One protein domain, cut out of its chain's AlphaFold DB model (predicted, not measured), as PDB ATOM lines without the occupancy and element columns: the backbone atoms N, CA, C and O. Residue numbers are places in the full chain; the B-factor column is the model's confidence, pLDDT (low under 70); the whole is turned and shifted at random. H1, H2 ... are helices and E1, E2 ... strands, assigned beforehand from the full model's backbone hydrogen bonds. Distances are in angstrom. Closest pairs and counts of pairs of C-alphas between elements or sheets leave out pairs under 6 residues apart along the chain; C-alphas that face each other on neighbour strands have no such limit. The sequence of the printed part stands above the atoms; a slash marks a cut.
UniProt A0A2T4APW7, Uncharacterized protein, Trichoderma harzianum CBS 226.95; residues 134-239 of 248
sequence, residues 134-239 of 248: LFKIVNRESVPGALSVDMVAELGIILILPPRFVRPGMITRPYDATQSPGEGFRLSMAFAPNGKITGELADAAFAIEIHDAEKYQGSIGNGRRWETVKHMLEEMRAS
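AT A GLANCE: This is residues 134 to 239 of the 248 residues of an uncharacterized protein of Trichoderma harzianum CBS 226.95 (UniProt A0A2T4APW7). A small twisted wall of four short antiparallel strands has H1 and H2 near one end, while H3 runs back past the sheet and only grazes it with residues 233 to 237. Long loops make up much of the rest, and residues 222 to 227 stick out. The printed part has 106 residues, under half of them in named elements, in the order E1 H1 E2 E3 E4 H2 H3; the class is mixed, helices and strands, and the sheet order is E1 E2 E4 E3. It is compact, with a radius of gyration of the C-alphas of 13.0 A, and spans 36 by 32 by 28 A.

IN THESE COORDINATES: E1, residues 147 to 151, begins with C-alpha 147 at (-41.617, -49.889, 36.821) and is 13.2 A long. H1 is residues 152 to 155, E2 157 to 161, E3 188 to 191 and E4 206 to 210, the last 13.8 A long. H2, residues 213 to 220, is 10.6 A long. H3, residues 226 to 239, is 19.6 A long and ends with C-alpha 239 at (-27.097, -43.014, 33.413).

HOW THE PARTS SIT: E1 and E2 are antiparallel, with N 149 and O 159 at 2.8 A. E2 and E4 are antiparallel, with N 160 and O 207 at 2.7 A. E3 and E4 form a hairpin, with N 191 and O 206 at 2.7 A. H1 touches H2, the closest C-alphas being those of Leu 155 and Tyr 216, 5.2 A. H2 and H3 only just touch, with 3 pairs of C-alphas within 8 A, the closest Ile 220 and Thr 228 at 6.0 A, about perpendicular at 82 degrees. H2 and H3 have every O i to N i+4 pair within hydrogen-bond range; H1 is too short for one.

THE WHOLE: The C-alphas farthest apart, those of Pro 144 and Gly 223, are 36.4 A apart. The printed part has no cut. The links E2 to E3 and E3 to E4 are long. Confidence is under 70 in 33 residues, among them 134 to 143 and 178 to 189.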
ATOM      1  N   LEU A 134     -40.942 -28.545  45.587       48.25
ATOM      2  CA  LEU A 134     -40.660 -29.168  44.267       48.25
ATOM      3  C   LEU A 134     -40.870 -30.684  44.271       48.25
ATOM      4  O   LEU A 134     -41.113 -31.333  43.264       48.25
ATOM      5  N   PHE A 135     -40.768 -31.223  45.460       51.22
ATOM      6  CA  PHE A 135     -40.595 -32.606  45.804       51.22
ATOM      7  C   PHE A 135     -41.929 -33.295  46.163       51.22
ATOM      8  O   PHE A 135     -41.986 -34.505  46.356       51.22
ATOM      9  N   LYS A 136     -43.031 -32.539  46.213       54.88
ATOM     10  CA  LYS A 136     -44.407 -33.063  46.292       54.88
ATOM     11  C   LYS A 136     -44.975 -33.464  44.926       54.88
ATOM     12  O   LYS A 136     -46.169 -33.740  44.812       54.88
ATOM     13  N   ILE A 137     -44.156 -33.450  43.882       52.59
ATOM     14  CA  ILE A 137     -44.614 -33.444  42.501       52.59
ATOM     15  C   ILE A 137     -44.429 -34.828  41.874       52.59
ATOM     16  O   ILE A 137     -43.544 -35.045  41.056       52.59
ATOM     17  N   VAL A 138     -45.301 -35.760  42.261       54.56
ATOM     18  CA  VAL A 138     -45.824 -36.817  41.383       54.56
ATOM     19  C   VAL A 138     -47.237 -37.125  41.869       54.56
ATOM     20  O   VAL A 138     -47.435 -37.520  43.021       54.56
ATOM     21  N   ASN A 139     -48.241 -36.960  41.007       52.28
ATOM     22  CA  ASN A 139     -49.569 -37.478  41.309       52.28
ATOM     23  C   ASN A 139     -49.489 -39.016  41.374       52.28
ATOM     24  O   ASN A 139     -49.048 -39.655  40.414       52.28
ATOM     25  N   ARG A 140     -49.884 -39.594  42.520       51.22
ATOM     26  CA  ARG A 140     -49.762 -41.023  42.900       51.22
ATOM     27  C   ARG A 140     -50.319 -42.000  41.860       51.22
ATOM     28  O   ARG A 140     -49.962 -43.172  41.867       51.22
ATOM     29  N   GLU A 141     -51.203 -41.508  41.004       53.41
ATOM     30  CA  GLU A 141     -51.950 -42.269  40.005       53.41
ATOM     31  C   GLU A 141     -51.363 -42.154  38.590       53.41
ATOM     32  O   GLU A 141     -51.884 -42.769  37.665       53.41
ATOM     33  N   SER A 142     -50.300 -41.359  38.398       57.59
ATOM     34  CA  SER A 142     -49.989 -40.809  37.071       57.59
ATOM     35  C   SER A 142     -49.584 -41.834  36.008       57.59
ATOM     36  O   SER A 142     -49.762 -41.536  34.831       57.59
ATOM     37  N   VAL A 143     -49.113 -43.042  36.360       64.50
ATOM     38  CA  VAL A 143     -48.755 -44.037  35.332       64.50
ATOM     39  C   VAL A 143     -49.063 -45.487  35.730       64.50
ATOM     40  O   VAL A 143     -48.253 -46.151  36.386       64.50
ATOM     41  N   PRO A 144     -50.205 -46.036  35.281       71.75
ATOM     42  CA  PRO A 144     -50.481 -47.466  35.352       71.75
ATOM     43  C   PRO A 144     -49.373 -48.290  34.683       71.75
ATOM     44  O   PRO A 144     -48.992 -48.035  33.542       71.75
ATOM     45  N   GLY A 145     -48.864 -49.301  35.390       79.44
ATOM     46  CA  GLY A 145     -47.809 -50.181  34.878       79.44
ATOM     47  C   GLY A 145     -46.393 -49.606  34.960       79.44
ATOM     48  O   GLY A 145     -45.495 -50.150  34.318       79.44
ATOM     49  N   ALA A 146     -46.181 -48.521  35.716       85.50
ATOM     50  CA  ALA A 146     -44.842 -48.021  36.006       85.50
ATOM     51  C   ALA A 146     -43.943 -49.126  36.581       85.50
ATOM     52  O   ALA A 146     -44.395 -50.067  37.240       85.50
ATOM     53  N   LEU A 147     -42.650 -48.993  36.327       88.31
ATOM     54  CA  LEU A 147     -41.617 -49.889  36.821       88.31
ATOM     55  C   LEU A 147     -40.827 -49.195  37.927       88.31
ATOM     56  O   LEU A 147     -40.859 -47.976  38.066       88.31
ATOM     57  N   SER A 148     -40.102 -49.968  38.720       89.44
ATOM     58  CA  SER A 148     -39.233 -49.450  39.765       89.44
ATOM     59  C   SER A 148     -37.923 -50.214  39.858       89.44
ATOM     60  O   SER A 148     -37.857 -51.407  39.546       89.44
ATOM     61  N   VAL A 149     -36.892 -49.507  40.307       91.31
ATOM     62  CA  VAL A 149     -35.594 -50.042  40.710       91.31
ATOM     63  C   VAL A 149     -35.428 -49.742  42.193       91.31
ATOM     64  O   VAL A 149     -35.576 -48.597  42.625       91.31
ATOM     65  N   ASP A 150     -35.155 -50.785  42.968       89.50
ATOM     66  CA  ASP A 150     -34.877 -50.665  44.394       89.50
ATOM     67  C   ASP A 150     -33.426 -50.223  44.589       89.50
ATOM     68  O   ASP A 150     -32.514 -50.921  44.149       89.50
ATOM     69  N   MET A 151     -33.228 -49.059  45.204       88.69
ATOM     70  CA  MET A 151     -31.914 -48.549  45.606       88.69
ATOM     71  C   MET A 151     -31.944 -48.104  47.074       88.69
ATOM     72  O   MET A 151     -31.210 -47.200  47.480       88.69
ATOM     73  N   VAL A 152     -32.842 -48.682  47.882       87.31
ATOM     74  CA  VAL A 152     -33.037 -48.246  49.269       87.31
ATOM     75  C   VAL A 152     -31.803 -48.569  50.108       87.31
ATOM     76  O   VAL A 152     -31.364 -47.743  50.905       87.31
ATOM     77  N   ALA A 153     -31.183 -49.729  49.888       87.19
ATOM     78  CA  ALA A 153     -29.991 -50.137  50.627       87.19
ATOM     79  C   ALA A 153     -28.766 -49.251  50.324       87.19
ATOM     80  O   ALA A 153     -27.933 -49.016  51.206       87.19
ATOM     81  N   GLU A 154     -28.654 -48.750  49.094       87.62
ATOM     82  CA  GLU A 154     -27.540 -47.932  48.617       87.62
ATOM     83  C   GLU A 154     -27.756 -46.442  48.905       87.62
ATOM     84  O   GLU A 154     -26.887 -45.799  49.496       87.62
ATOM     85  N   LEU A 155     -28.917 -45.913  48.517       84.56
ATOM     86  CA  LEU A 155     -29.218 -44.480  48.447       84.56
ATOM     87  C   LEU A 155     -30.456 -44.070  49.260       84.56
ATOM     88  O   LEU A 155     -30.786 -42.891  49.309       84.56
ATOM     89  N   GLY A 156     -31.173 -45.012  49.875       84.69
ATOM     90  CA  GLY A 156     -32.409 -44.717  50.605       84.69
ATOM     91  C   GLY A 156     -33.601 -44.361  49.710       84.69
ATOM     92  O   GLY A 156     -34.589 -43.812  50.203       84.69
ATOM     93  N   ILE A 157     -33.533 -44.660  48.405       85.69
ATOM     94  CA  ILE A 157     -34.565 -44.295  47.423       85.69
ATOM     95  C   ILE A 157     -35.071 -45.488  46.605       85.69
ATOM     96  O   ILE A 157     -34.367 -46.468  46.384       85.69
ATOM     97  N   ILE A 158     -36.277 -45.349  46.065       87.44
ATOM     98  CA  ILE A 158     -36.780 -46.117  44.930       87.44
ATOM     99  C   ILE A 158     -36.766 -45.210  43.702       87.44
ATOM    100  O   ILE A 158     -37.233 -44.076  43.750       87.44
ATOM    101  N   LEU A 159     -36.255 -45.714  42.584       88.88
ATOM    102  CA  LEU A 159     -36.340 -45.038  41.293       88.88
ATOM    103  C   LEU A 159     -37.534 -45.587  40.522       88.88
ATOM    104  O   LEU A 159     -37.615 -46.787  40.278       88.88
ATOM    105  N   ILE A 160     -38.447 -44.710  40.129       87.62
ATOM    106  CA  ILE A 160     -39.668 -45.012  39.388       87.62
ATOM    107  C   ILE A 160     -39.435 -44.693  37.914       87.62
ATOM    108  O   ILE A 160     -38.942 -43.628  37.550       87.62
ATOM    109  N   LEU A 161     -39.807 -45.624  37.053       87.81
ATOM    110  CA  LEU A 161     -39.587 -45.578  35.620       87.81
ATOM    111  C   LEU A 161     -40.921 -45.745  34.886       87.81
ATOM    112  O   LEU A 161     -41.826 -46.420  35.385       87.81
ATOM    113  N   PRO A 162     -41.056 -45.180  33.680       85.06
ATOM    114  CA  PRO A 162     -42.261 -45.336  32.891       85.06
ATOM    115  C   PRO A 162     -42.381 -46.795  32.405       85.06
ATOM    116  O   PRO A 162     -41.363 -47.468  32.227       85.06
ATOM    117  N   PRO A 163     -43.601 -47.300  32.137       82.06
ATOM    118  CA  PRO A 163     -43.861 -48.695  31.758       82.06
ATOM    119  C   PRO A 163     -43.044 -49.178  30.557       82.06
ATOM    120  O   PRO A 163     -42.745 -50.361  30.418       82.06
ATOM    121  N   ARG A 164     -42.711 -48.248  29.657       81.00
ATOM    122  CA  ARG A 164     -41.984 -48.510  28.411       81.00
ATOM    123  C   ARG A 164     -40.469 -48.378  28.554       81.00
ATOM    124  O   ARG A 164     -39.760 -48.560  27.568       81.00
ATOM    125  N   PHE A 165     -39.960 -48.054  29.743       84.00
ATOM    126  CA  PHE A 165     -38.526 -47.931  29.957       84.00
ATOM    127  C   PHE A 165     -37.855 -49.300  29.865       84.00
ATOM    128  O   PHE A 165     -38.136 -50.203  30.653       84.00
ATOM    129  N   VAL A 166     -36.921 -49.437  28.926       79.62
ATOM    130  CA  VAL A 166     -36.135 -50.656  28.749       79.62
ATOM    131  C   VAL A 166     -34.663 -50.293  28.676       79.62
ATOM    132  O   VAL A 166     -34.240 -49.499  27.839       79.62
ATOM    133  N   ARG A 167     -33.872 -50.921  29.546       81.94
ATOM    134  CA  ARG A 167     -32.416 -50.812  29.563       81.94
ATOM    135  C   ARG A 167     -31.794 -52.183  29.809       81.94
ATOM    136  O   ARG A 167     -32.091 -52.794  30.836       81.94
ATOM    137  N   PRO A 168     -30.902 -52.652  28.924       81.75
ATOM    138  CA  PRO A 168     -30.161 -53.886  29.153       81.75
ATOM    139  C   PRO A 168     -29.393 -53.858  30.481       81.75
ATOM    140  O   PRO A 168     -28.740 -52.870  30.806       81.75
ATOM    141  N   GLY A 169     -29.469 -54.949  31.244       82.62
ATOM    142  CA  GLY A 169     -28.739 -55.114  32.506       82.62
ATOM    143  C   GLY A 169     -29.367 -54.439  33.730       82.62
ATOM    144  O   GLY A 169     -28.895 -54.673  34.838       82.62
ATOM    145  N   MET A 170     -30.439 -53.658  33.570       85.75
ATOM    146  CA  MET A 170     -31.151 -53.063  34.699       85.75
ATOM    147  C   MET A 170     -32.295 -53.971  35.156       85.75
ATOM    148  O   MET A 170     -33.155 -54.343  34.359       85.75
ATOM    149  N   ILE A 171     -32.304 -54.324  36.441       89.25
ATOM    150  CA  ILE A 171     -33.351 -55.155  37.041       89.25
ATOM    151  C   ILE A 171     -34.478 -54.239  37.516       89.25
ATOM    152  O   ILE A 171     -34.259 -53.376  38.364       89.25
ATOM    153  N   THR A 172     -35.680 -54.434  36.978       91.12
ATOM    154  CA  THR A 172     -36.874 -53.659  37.331       91.12
ATOM    155  C   THR A 172     -37.987 -54.562  37.861       91.12
ATOM    156  O   THR A 172     -38.056 -55.752  37.544       91.12
ATOM    157  N   ARG A 173     -38.880 -53.991  38.671       90.88
ATOM    158  CA  ARG A 173     -40.114 -54.630  39.157       90.88
ATOM    159  C   ARG A 173     -41.310 -53.698  38.951       90.88
ATOM    160  O   ARG A 173     -41.096 -52.490  38.895       90.88
ATOM    161  N   PRO A 174     -42.552 -54.202  38.866       89.12
ATOM    162  CA  PRO A 174     -43.729 -53.339  38.876       89.12
ATOM    163  C   PRO A 174     -43.689 -52.387  40.074       89.12
ATOM    164  O   PRO A 174     -43.399 -52.811  41.194       89.12
ATOM    165  N   TYR A 175     -43.910 -51.100  39.828       85.75
ATOM    166  CA  TYR A 175     -43.984 -50.101  40.882       85.75
ATOM    167  C   TYR A 175     -45.336 -50.194  41.593       85.75
ATOM    168  O   TYR A 175     -46.385 -50.249  40.950       85.75
ATOM    169  N   ASP A 176     -45.303 -50.200  42.923       79.50
ATOM    170  CA  ASP A 176     -46.487 -50.245  43.773       79.50
ATOM    171  C   ASP A 176     -46.538 -49.000  44.664       79.50
ATOM    172  O   ASP A 176     -45.882 -48.918  45.704       79.50
ATOM    173  N   ALA A 177     -47.362 -48.028  44.265       72.44
ATOM    174  CA  ALA A 177     -47.539 -46.772  44.993       72.44
ATOM    175  C   ALA A 177     -48.150 -46.958  46.396       72.44
ATOM    176  O   ALA A 177     -48.065 -46.047  47.237       72.44
ATOM    177  N   THR A 178     -48.775 -48.112  46.666       69.69
ATOM    178  CA  THR A 178     -49.441 -48.417  47.941       69.69
ATOM    179  C   THR A 178     -48.465 -48.899  49.014       69.69
ATOM    180  O   THR A 178     -48.741 -48.716  50.201       69.69
ATOM    181  N   GLN A 179     -47.283 -49.388  48.623       64.94
ATOM    182  CA  GLN A 179     -46.206 -49.805  49.527       64.94
ATOM    183  C   GLN A 179     -45.444 -48.604  50.107       64.94
ATOM    184  O   GLN A 179     -44.238 -48.457  49.940       64.94
ATOM    185  N   SER A 180     -46.157 -47.713  50.809       55.84
ATOM    186  CA  SER A 180     -45.495 -46.695  51.631       55.84
ATOM    187  C   SER A 180     -44.654 -47.368  52.696       55.84
ATOM    188  O   SER A 180     -45.216 -48.176  53.438       55.84
ATOM    189  N   PRO A 181     -43.408 -46.934  52.921       54.41
ATOM    190  CA  PRO A 181     -42.885 -47.007  54.266       54.41
ATOM    191  C   PRO A 181     -43.797 -46.131  55.141       54.41
ATOM    192  O   PRO A 181     -44.189 -45.023  54.749       54.41
ATOM    193  N   GLY A 182     -44.250 -46.675  56.271       49.34
ATOM    194  CA  GLY A 182     -45.024 -45.918  57.258       49.34
ATOM    195  C   GLY A 182     -44.239 -44.687  57.717       49.34
ATOM    196  O   GLY A 182     -43.019 -44.748  57.794       49.34
ATOM    197  N   GLU A 183     -44.936 -43.568  57.941       43.75
ATOM    198  CA  GLU A 183     -44.386 -42.269  58.392       43.75
ATOM    199  C   GLU A 183     -43.149 -41.735  57.627       43.75
ATOM    200  O   GLU A 183     -42.509 -40.782  58.060       43.75
ATOM    201  N   GLY A 184     -42.839 -42.287  56.451       44.22
ATOM    202  CA  GLY A 184     -41.778 -41.805  55.578       44.22
ATOM    203  C   GLY A 184     -42.241 -40.593  54.778       44.22
ATOM    204  O   GLY A 184     -43.271 -40.629  54.098       44.22
ATOM    205  N   PHE A 185     -41.476 -39.510  54.851       50.47
ATOM    206  CA  PHE A 185     -41.636 -38.341  53.999       50.47
ATOM    207  C   PHE A 185     -41.467 -38.750  52.529       50.47
ATOM    208  O   PHE A 185     -40.359 -38.975  52.050       50.47
ATOM    209  N   ARG A 186     -42.593 -38.894  51.822       57.78
ATOM    210  CA  ARG A 186     -42.609 -39.263  50.408       57.78
ATOM    211  C   ARG A 186     -42.301 -38.056  49.552       57.78
ATOM    212  O   ARG A 186     -42.984 -37.033  49.633       57.78
ATOM    213  N   LEU A 187     -41.295 -38.238  48.716       59.38
ATOM    214  CA  LEU A 187     -40.732 -37.181  47.921       59.38
ATOM    215  C   LEU A 187     -40.500 -37.643  46.504       59.38
ATOM    216  O   LEU A 187     -39.671 -38.523  46.289       59.38
ATOM    217  N   SER A 188     -41.225 -37.051  45.562       64.19
ATOM    218  CA  SER A 188     -41.187 -37.445  44.167       64.19
ATOM    219  C   SER A 188     -41.099 -36.255  43.234       64.19
ATOM    220  O   SER A 188     -41.762 -35.239  43.418       64.19
ATOM    221  N   MET A 189     -40.231 -36.407  42.239       69.75
ATOM    222  CA  MET A 189     -40.004 -35.468  41.145       69.75
ATOM    223  C   MET A 189     -39.784 -36.275  39.885       69.75
ATOM    224  O   MET A 189     -38.975 -37.198  39.923       69.75
ATOM    225  N   ALA A 190     -40.450 -35.918  38.789       72.94
ATOM    226  CA  ALA A 190     -40.242 -36.567  37.504       72.94
ATOM    227  C   ALA A 190     -39.255 -35.776  36.626       72.94
ATOM    228  O   ALA A 190     -39.460 -34.595  36.364       72.94
ATOM    229  N   PHE A 191     -38.201 -36.419  36.132       75.94
ATOM    230  CA  PHE A 191     -37.135 -35.836  35.323       75.94
ATOM    231  C   PHE A 191     -37.224 -36.323  33.883       75.94
ATOM    232  O   PHE A 191     -36.997 -37.500  33.599       75.94
ATOM    233  N   ALA A 192     -37.514 -35.406  32.969       77.75
ATOM    234  CA  ALA A 192     -37.540 -35.667  31.540       77.75
ATOM    235  C   ALA A 192     -36.122 -35.901  30.971       77.75
ATOM    236  O   ALA A 192     -35.124 -35.449  31.550       77.75
ATOM    237  N   PRO A 193     -35.993 -36.520  29.779       74.94
ATOM    238  CA  PRO A 193     -34.695 -36.797  29.172       74.94
ATOM    239  C   PRO A 193     -33.913 -35.540  28.842       74.94
ATOM    240  O   PRO A 193     -32.710 -35.621  28.690       74.94
ATOM    241  N   ASN A 194     -34.544 -34.372  28.737       76.50
ATOM    242  CA  ASN A 194     -33.881 -33.084  28.512       76.50
ATOM    243  C   ASN A 194     -33.426 -32.394  29.815       76.50
ATOM    244  O   ASN A 194     -32.894 -31.291  29.764       76.50
ATOM    245  N   GLY A 195     -33.634 -33.025  30.976       71.06
ATOM    246  CA  GLY A 195     -33.268 -32.470  32.279       71.06
ATOM    247  C   GLY A 195     -34.302 -31.512  32.865       71.06
ATOM    248  O   GLY A 195     -33.993 -30.825  33.836       71.06
ATOM    249  N   LYS A 196     -35.512 -31.440  32.300       74.88
ATOM    250  CA  LYS A 196     -36.631 -30.701  32.897       74.88
ATOM    251  C   LYS A 196     -37.325 -31.513  33.992       74.88
ATOM    252  O   LYS A 196     -37.492 -32.721  33.850       74.88
ATOM    253  N   ILE A 197     -37.741 -30.841  35.059       73.12
ATOM    254  CA  ILE A 197     -38.518 -31.373  36.181       73.12
ATOM    255  C   ILE A 197     -39.999 -31.169  35.881       73.12
ATOM    256  O   ILE A 197     -40.436 -30.064  35.580       73.12
ATOM    257  N   THR A 198     -40.778 -32.230  35.972       69.62
ATOM    258  CA  THR A 198     -42.148 -32.308  35.469       69.62
ATOM    259  C   THR A 198     -43.128 -32.655  36.584       69.62
ATOM    260  O   THR A 198     -42.751 -33.260  37.586       69.62
ATOM    261  N   GLY A 199     -44.383 -32.238  36.382       65.00
ATOM    262  CA  GLY A 199     -45.528 -32.441  37.279       65.00
ATOM    263  C   GLY A 199     -45.872 -33.903  37.581       65.00
ATOM    264  O   GLY A 199     -46.410 -34.253  38.632       65.00
ATOM    265  N   GLU A 200     -45.615 -34.745  36.591       69.88
ATOM    266  CA  GLU A 200     -46.152 -36.088  36.455       69.88
ATOM    267  C   GLU A 200     -45.109 -36.954  35.755       69.88
ATOM    268  O   GLU A 200     -44.303 -36.461  34.959       69.88
ATOM    269  N   LEU A 201     -45.123 -38.253  36.035       73.06
ATOM    270  CA  LEU A 201     -44.235 -39.183  35.357       73.06
ATOM    271  C   LEU A 201     -44.716 -39.366  33.906       73.06
ATOM    272  O   LEU A 201     -45.714 -40.020  33.648       73.06
ATOM    273  N   ALA A 202     -44.024 -38.760  32.944       71.19
ATOM    274  CA  ALA A 202     -44.285 -38.973  31.519       71.19
ATOM    275  C   ALA A 202     -43.567 -40.232  30.988       71.19
ATOM    276  O   ALA A 202     -42.601 -40.699  31.588       71.19
ATOM    277  N   ASP A 203     -43.957 -40.715  29.802       70.38
ATOM    278  CA  ASP A 203     -43.384 -41.902  29.126       70.38
ATOM    279  C   ASP A 203     -41.851 -41.883  28.964       70.38
ATOM    280  O   ASP A 203     -41.231 -42.932  28.787       70.38
ATOM    281  N   ALA A 204     -41.239 -40.699  29.007       68.56
ATOM    282  CA  ALA A 204     -39.796 -40.512  28.893       68.56
ATOM    283  C   ALA A 204     -39.156 -39.920  30.162       68.56
ATOM    284  O   ALA A 204     -37.958 -39.670  30.178       68.56
ATOM    285  N   ALA A 205     -39.922 -39.650  31.217       77.94
ATOM    286  CA  ALA A 205     -39.387 -39.129  32.471       77.94
ATOM    287  C   ALA A 205     -39.143 -40.265  33.471       77.94
ATOM    288  O   ALA A 205     -39.792 -41.292  33.369       77.94
ATOM    289  N   PHE A 206     -38.240 -40.105  34.441       84.00
ATOM    290  CA  PHE A 206     -38.160 -40.991  35.619       84.00
ATOM    291  C   PHE A 206     -38.492 -40.210  36.884       84.00
ATOM    292  O   PHE A 206     -38.251 -39.012  36.907       84.00
ATOM    293  N   ALA A 207     -38.963 -40.859  37.944       82.19
ATOM    294  CA  ALA A 207     -39.141 -40.230  39.246       82.19
ATOM    295  C   ALA A 207     -38.358 -40.930  40.354       82.19
ATOM    296  O   ALA A 207     -37.873 -42.039  40.173       82.19
ATOM    297  N   ILE A 208     -38.212 -40.275  41.501       81.81
ATOM    298  CA  ILE A 208     -37.617 -40.869  42.703       81.81
ATOM    299  C   ILE A 208     -38.643 -40.893  43.835       81.81
ATOM    300  O   ILE A 208     -39.565 -40.089  43.849       81.81
ATOM    301  N   GLU A 209     -38.497 -41.816  44.772       81.00
ATOM    302  CA  GLU A 209     -39.209 -41.841  46.047       81.00
ATOM    303  C   GLU A 209     -38.207 -42.100  47.164       81.00
ATOM    304  O   GLU A 209     -37.473 -43.080  47.112       81.00
ATOM    305  N   ILE A 210     -38.186 -41.255  48.193       79.81
ATOM    306  CA  ILE A 210     -37.344 -41.475  49.376       79.81
ATOM    307  C   ILE A 210     -38.066 -42.430  50.330       79.81
ATOM    308  O   ILE A 210     -39.196 -42.169  50.742       79.81
ATOM    309  N   HIS A 211     -37.414 -43.543  50.662       79.38
ATOM    310  CA  HIS A 211     -37.931 -44.580  51.567       79.38
ATOM    311  C   HIS A 211     -37.151 -44.646  52.883       79.38
ATOM    312  O   HIS A 211     -37.712 -45.046  53.898       79.38
ATOM    313  N   ASP A 212     -35.895 -44.197  52.880       80.19
ATOM    314  CA  ASP A 212     -35.054 -44.044  54.066       80.19
ATOM    315  C   ASP A 212     -34.382 -42.664  54.019       80.19
ATOM    316  O   ASP A 212     -33.431 -42.430  53.267       80.19
ATOM    317  N   ALA A 213     -34.926 -41.723  54.792       77.06
ATOM    318  CA  ALA A 213     -34.476 -40.334  54.792       77.06
ATOM    319  C   ALA A 213     -33.073 -40.169  55.391       77.06
ATOM    320  O   ALA A 213     -32.301 -39.350  54.894       77.06
ATOM    321  N   GLU A 214     -32.726 -40.950  56.418       77.81
ATOM    322  CA  GLU A 214     -31.402 -40.898  57.043       77.81
ATOM    323  C   GLU A 214     -30.340 -41.424  56.079       77.81
ATOM    324  O   GLU A 214     -29.295 -40.797  55.891       77.81
ATOM    325  N   LYS A 215     -30.630 -42.539  55.401       83.44
ATOM    326  CA  LYS A 215     -29.748 -43.101  54.379       83.44
ATOM    327  C   LYS A 215     -29.602 -42.169  53.186       83.44
ATOM    328  O   LYS A 215     -28.477 -41.942  52.739       83.44
ATOM    329  N   TYR A 216     -30.707 -41.606  52.703       80.75
ATOM    330  CA  TYR A 216     -30.684 -40.624  51.626       80.75
ATOM    331  C   TYR A 216     -29.828 -39.416  52.004       80.75
ATOM    332  O   TYR A 216     -28.900 -39.078  51.270       80.75
ATOM    333  N   GLN A 217     -30.052 -38.836  53.186       77.06
ATOM    334  CA  GLN A 217     -29.261 -37.722  53.703       77.06
ATOM    335  C   GLN A 217     -27.777 -38.086  53.851       77.06
ATOM    336  O   GLN A 217     -26.910 -37.293  53.492       77.06
ATOM    337  N   GLY A 218     -27.465 -39.296  54.318       77.06
ATOM    338  CA  GLY A 218     -26.097 -39.804  54.365       77.06
ATOM    339  C   GLY A 218     -25.463 -39.945  52.978       77.06
ATOM    340  O   GLY A 218     -24.292 -39.609  52.814       77.06
ATOM    341  N   SER A 219     -26.232 -40.381  51.973       77.06
ATOM    342  CA  SER A 219     -25.745 -40.592  50.600       77.06
ATOM    343  C   SER A 219     -25.414 -39.288  49.868       77.06
ATOM    344  O   SER A 219     -24.441 -39.233  49.119       77.06
ATOM    345  N   ILE A 220     -26.166 -38.217  50.137       74.06
ATOM    346  CA  ILE A 220     -25.902 -36.868  49.606       74.06
ATOM    347  C   ILE A 220     -24.958 -36.051  50.509       74.06
ATOM    348  O   ILE A 220     -24.491 -34.979  50.119       74.06
ATOM    349  N   GLY A 221     -24.656 -36.564  51.706       66.69
ATOM    350  CA  GLY A 221     -23.815 -35.941  52.723       66.69
ATOM    351  C   GLY A 221     -24.543 -34.927  53.620       66.69
ATOM    352  O   GLY A 221     -25.547 -34.322  53.259       66.69
ATOM    353  N   ASN A 222     -23.973 -34.671  54.807       58.09
ATOM    354  CA  ASN A 222     -24.500 -33.710  55.797       58.09
ATOM    355  C   ASN A 222     -24.462 -32.238  55.338       58.09
ATOM    356  O   ASN A 222     -24.969 -31.348  56.024       58.09
ATOM    357  N   GLY A 223     -23.835 -31.961  54.194       51.03
ATOM    358  CA  GLY A 223     -23.832 -30.643  53.589       51.03
ATOM    359  C   GLY A 223     -25.122 -30.445  52.813       51.03
ATOM    360  O   GLY A 223     -25.347 -31.126  51.821       51.03
ATOM    361  N   ARG A 224     -25.923 -29.456  53.211       53.12
ATOM    362  CA  ARG A 224     -27.071 -28.905  52.465       53.12
ATOM    363  C   ARG A 224     -26.659 -28.263  51.127       53.12
ATOM    364  O   ARG A 224     -27.131 -27.188  50.773       53.12
ATOM    365  N   ARG A 225     -25.712 -28.859  50.409       62.88
ATOM    366  CA  ARG A 225     -25.240 -28.389  49.120       62.88
ATOM    367  C   ARG A 225     -26.108 -29.046  48.076       62.88
ATOM    368  O   ARG A 225     -25.912 -30.194  47.693       62.88
ATOM    369  N   TRP A 226     -27.111 -28.281  47.675       62.16
ATOM    370  CA  TRP A 226     -27.913 -28.485  46.479       62.16
ATOM    371  C   TRP A 226     -27.086 -29.021  45.302       62.16
ATOM    372  O   TRP A 226     -27.562 -29.878  44.567       62.16
ATOM    373  N   GLU A 227     -25.830 -28.591  45.168       68.19
ATOM    374  CA  GLU A 227     -24.894 -29.079  44.160       68.19
ATOM    375  C   GLU A 227     -24.732 -30.604  44.193       68.19
ATOM    376  O   GLU A 227     -24.742 -31.229  43.139       68.19
ATOM    377  N   THR A 228     -24.651 -31.228  45.372       72.19
ATOM    378  CA  THR A 228     -24.509 -32.687  45.491       72.19
ATOM    379  C   THR A 228     -25.776 -33.409  45.046       72.19
ATOM    380  O   THR A 228     -25.707 -34.377  44.291       72.19
ATOM    381  N   VAL A 229     -26.949 -32.918  45.462       74.56
ATOM    382  CA  VAL A 229     -28.237 -33.496  45.046       74.56
ATOM    383  C   VAL A 229     -28.428 -33.330  43.543       74.56
ATOM    384  O   VAL A 229     -28.806 -34.275  42.857       74.56
ATOM    385  N   LYS A 230     -28.111 -32.148  43.014       74.56
ATOM    386  CA  LYS A 230     -28.145 -31.861  41.587       74.56
ATOM    387  C   LYS A 230     -27.225 -32.802  40.810       74.56
ATOM    388  O   LYS A 230     -27.685 -33.396  39.843       74.56
ATOM    389  N   HIS A 231     -25.976 -32.974  41.240       76.50
ATOM    390  CA  HIS A 231     -25.042 -33.886  40.583       76.50
ATOM    391  C   HIS A 231     -25.539 -35.331  40.613       76.50
ATOM    392  O   HIS A 231     -25.552 -35.972  39.571       76.50
ATOM    393  N   MET A 232     -26.057 -35.811  41.745       81.19
ATOM    394  CA  MET A 232     -26.663 -37.143  41.833       81.19
ATOM    395  C   MET A 232     -27.834 -37.303  40.844       81.19
ATOM    396  O   MET A 232     -27.941 -38.313  40.154       81.19
ATOM    397  N   LEU A 233     -28.718 -36.304  40.743       79.81
ATOM    398  CA  LEU A 233     -29.843 -36.314  39.800       79.81
ATOM    399  C   LEU A 233     -29.376 -36.266  38.335       79.81
ATOM    400  O   LEU A 233     -29.933 -36.966  37.487       79.81
ATOM    401  N   GLU A 234     -28.355 -35.464  38.033       78.56
ATOM    402  CA  GLU A 234     -27.732 -35.379  36.709       78.56
ATOM    403  C   GLU A 234     -27.057 -36.697  36.322       78.56
ATOM    404  O   GLU A 234     -27.243 -37.154  35.195       78.56
ATOM    405  N   GLU A 235     -26.344 -37.338  37.247       82.75
ATOM    406  CA  GLU A 235     -25.716 -38.647  37.060       82.75
ATOM    407  C   GLU A 235     -26.756 -39.750  36.864       82.75
ATOM    408  O   GLU A 235     -26.630 -40.546  35.935       82.75
ATOM    409  N   MET A 236     -27.828 -39.777  37.665       83.75
ATOM    410  CA  MET A 236     -28.932 -40.720  37.462       83.75
ATOM    411  C   MET A 236     -29.598 -40.509  36.102       83.75
ATOM    412  O   MET A 236     -29.830 -41.475  35.375       83.75
ATOM    413  N   ARG A 237     -29.848 -39.256  35.704       83.19
ATOM    414  CA  ARG A 237     -30.388 -38.947  34.375       83.19
ATOM    415  C   ARG A 237     -29.439 -39.384  33.265       83.19
ATOM    416  O   ARG A 237     -29.895 -40.013  32.319       83.19
ATOM    417  N   ALA A 238     -28.160 -39.030  33.349       82.25
ATOM    418  CA  ALA A 238     -27.159 -39.362  32.338       82.25
ATOM    419  C   ALA A 238     -26.957 -40.873  32.235       82.25
ATOM    420  O   ALA A 238     -26.825 -41.396  31.131       82.25
ATOM    421  N   SER A 239     -27.016 -41.568  33.378       83.50
ATOM    422  CA  SER A 239     -27.097 -43.014  33.413       83.50
ATOM    423  C   SER A 239     -28.293 -43.433  32.588       83.50
ATOM    424  O   SER A 239     -28.044 -44.032  31.558       83.50
TER     425      SER A 239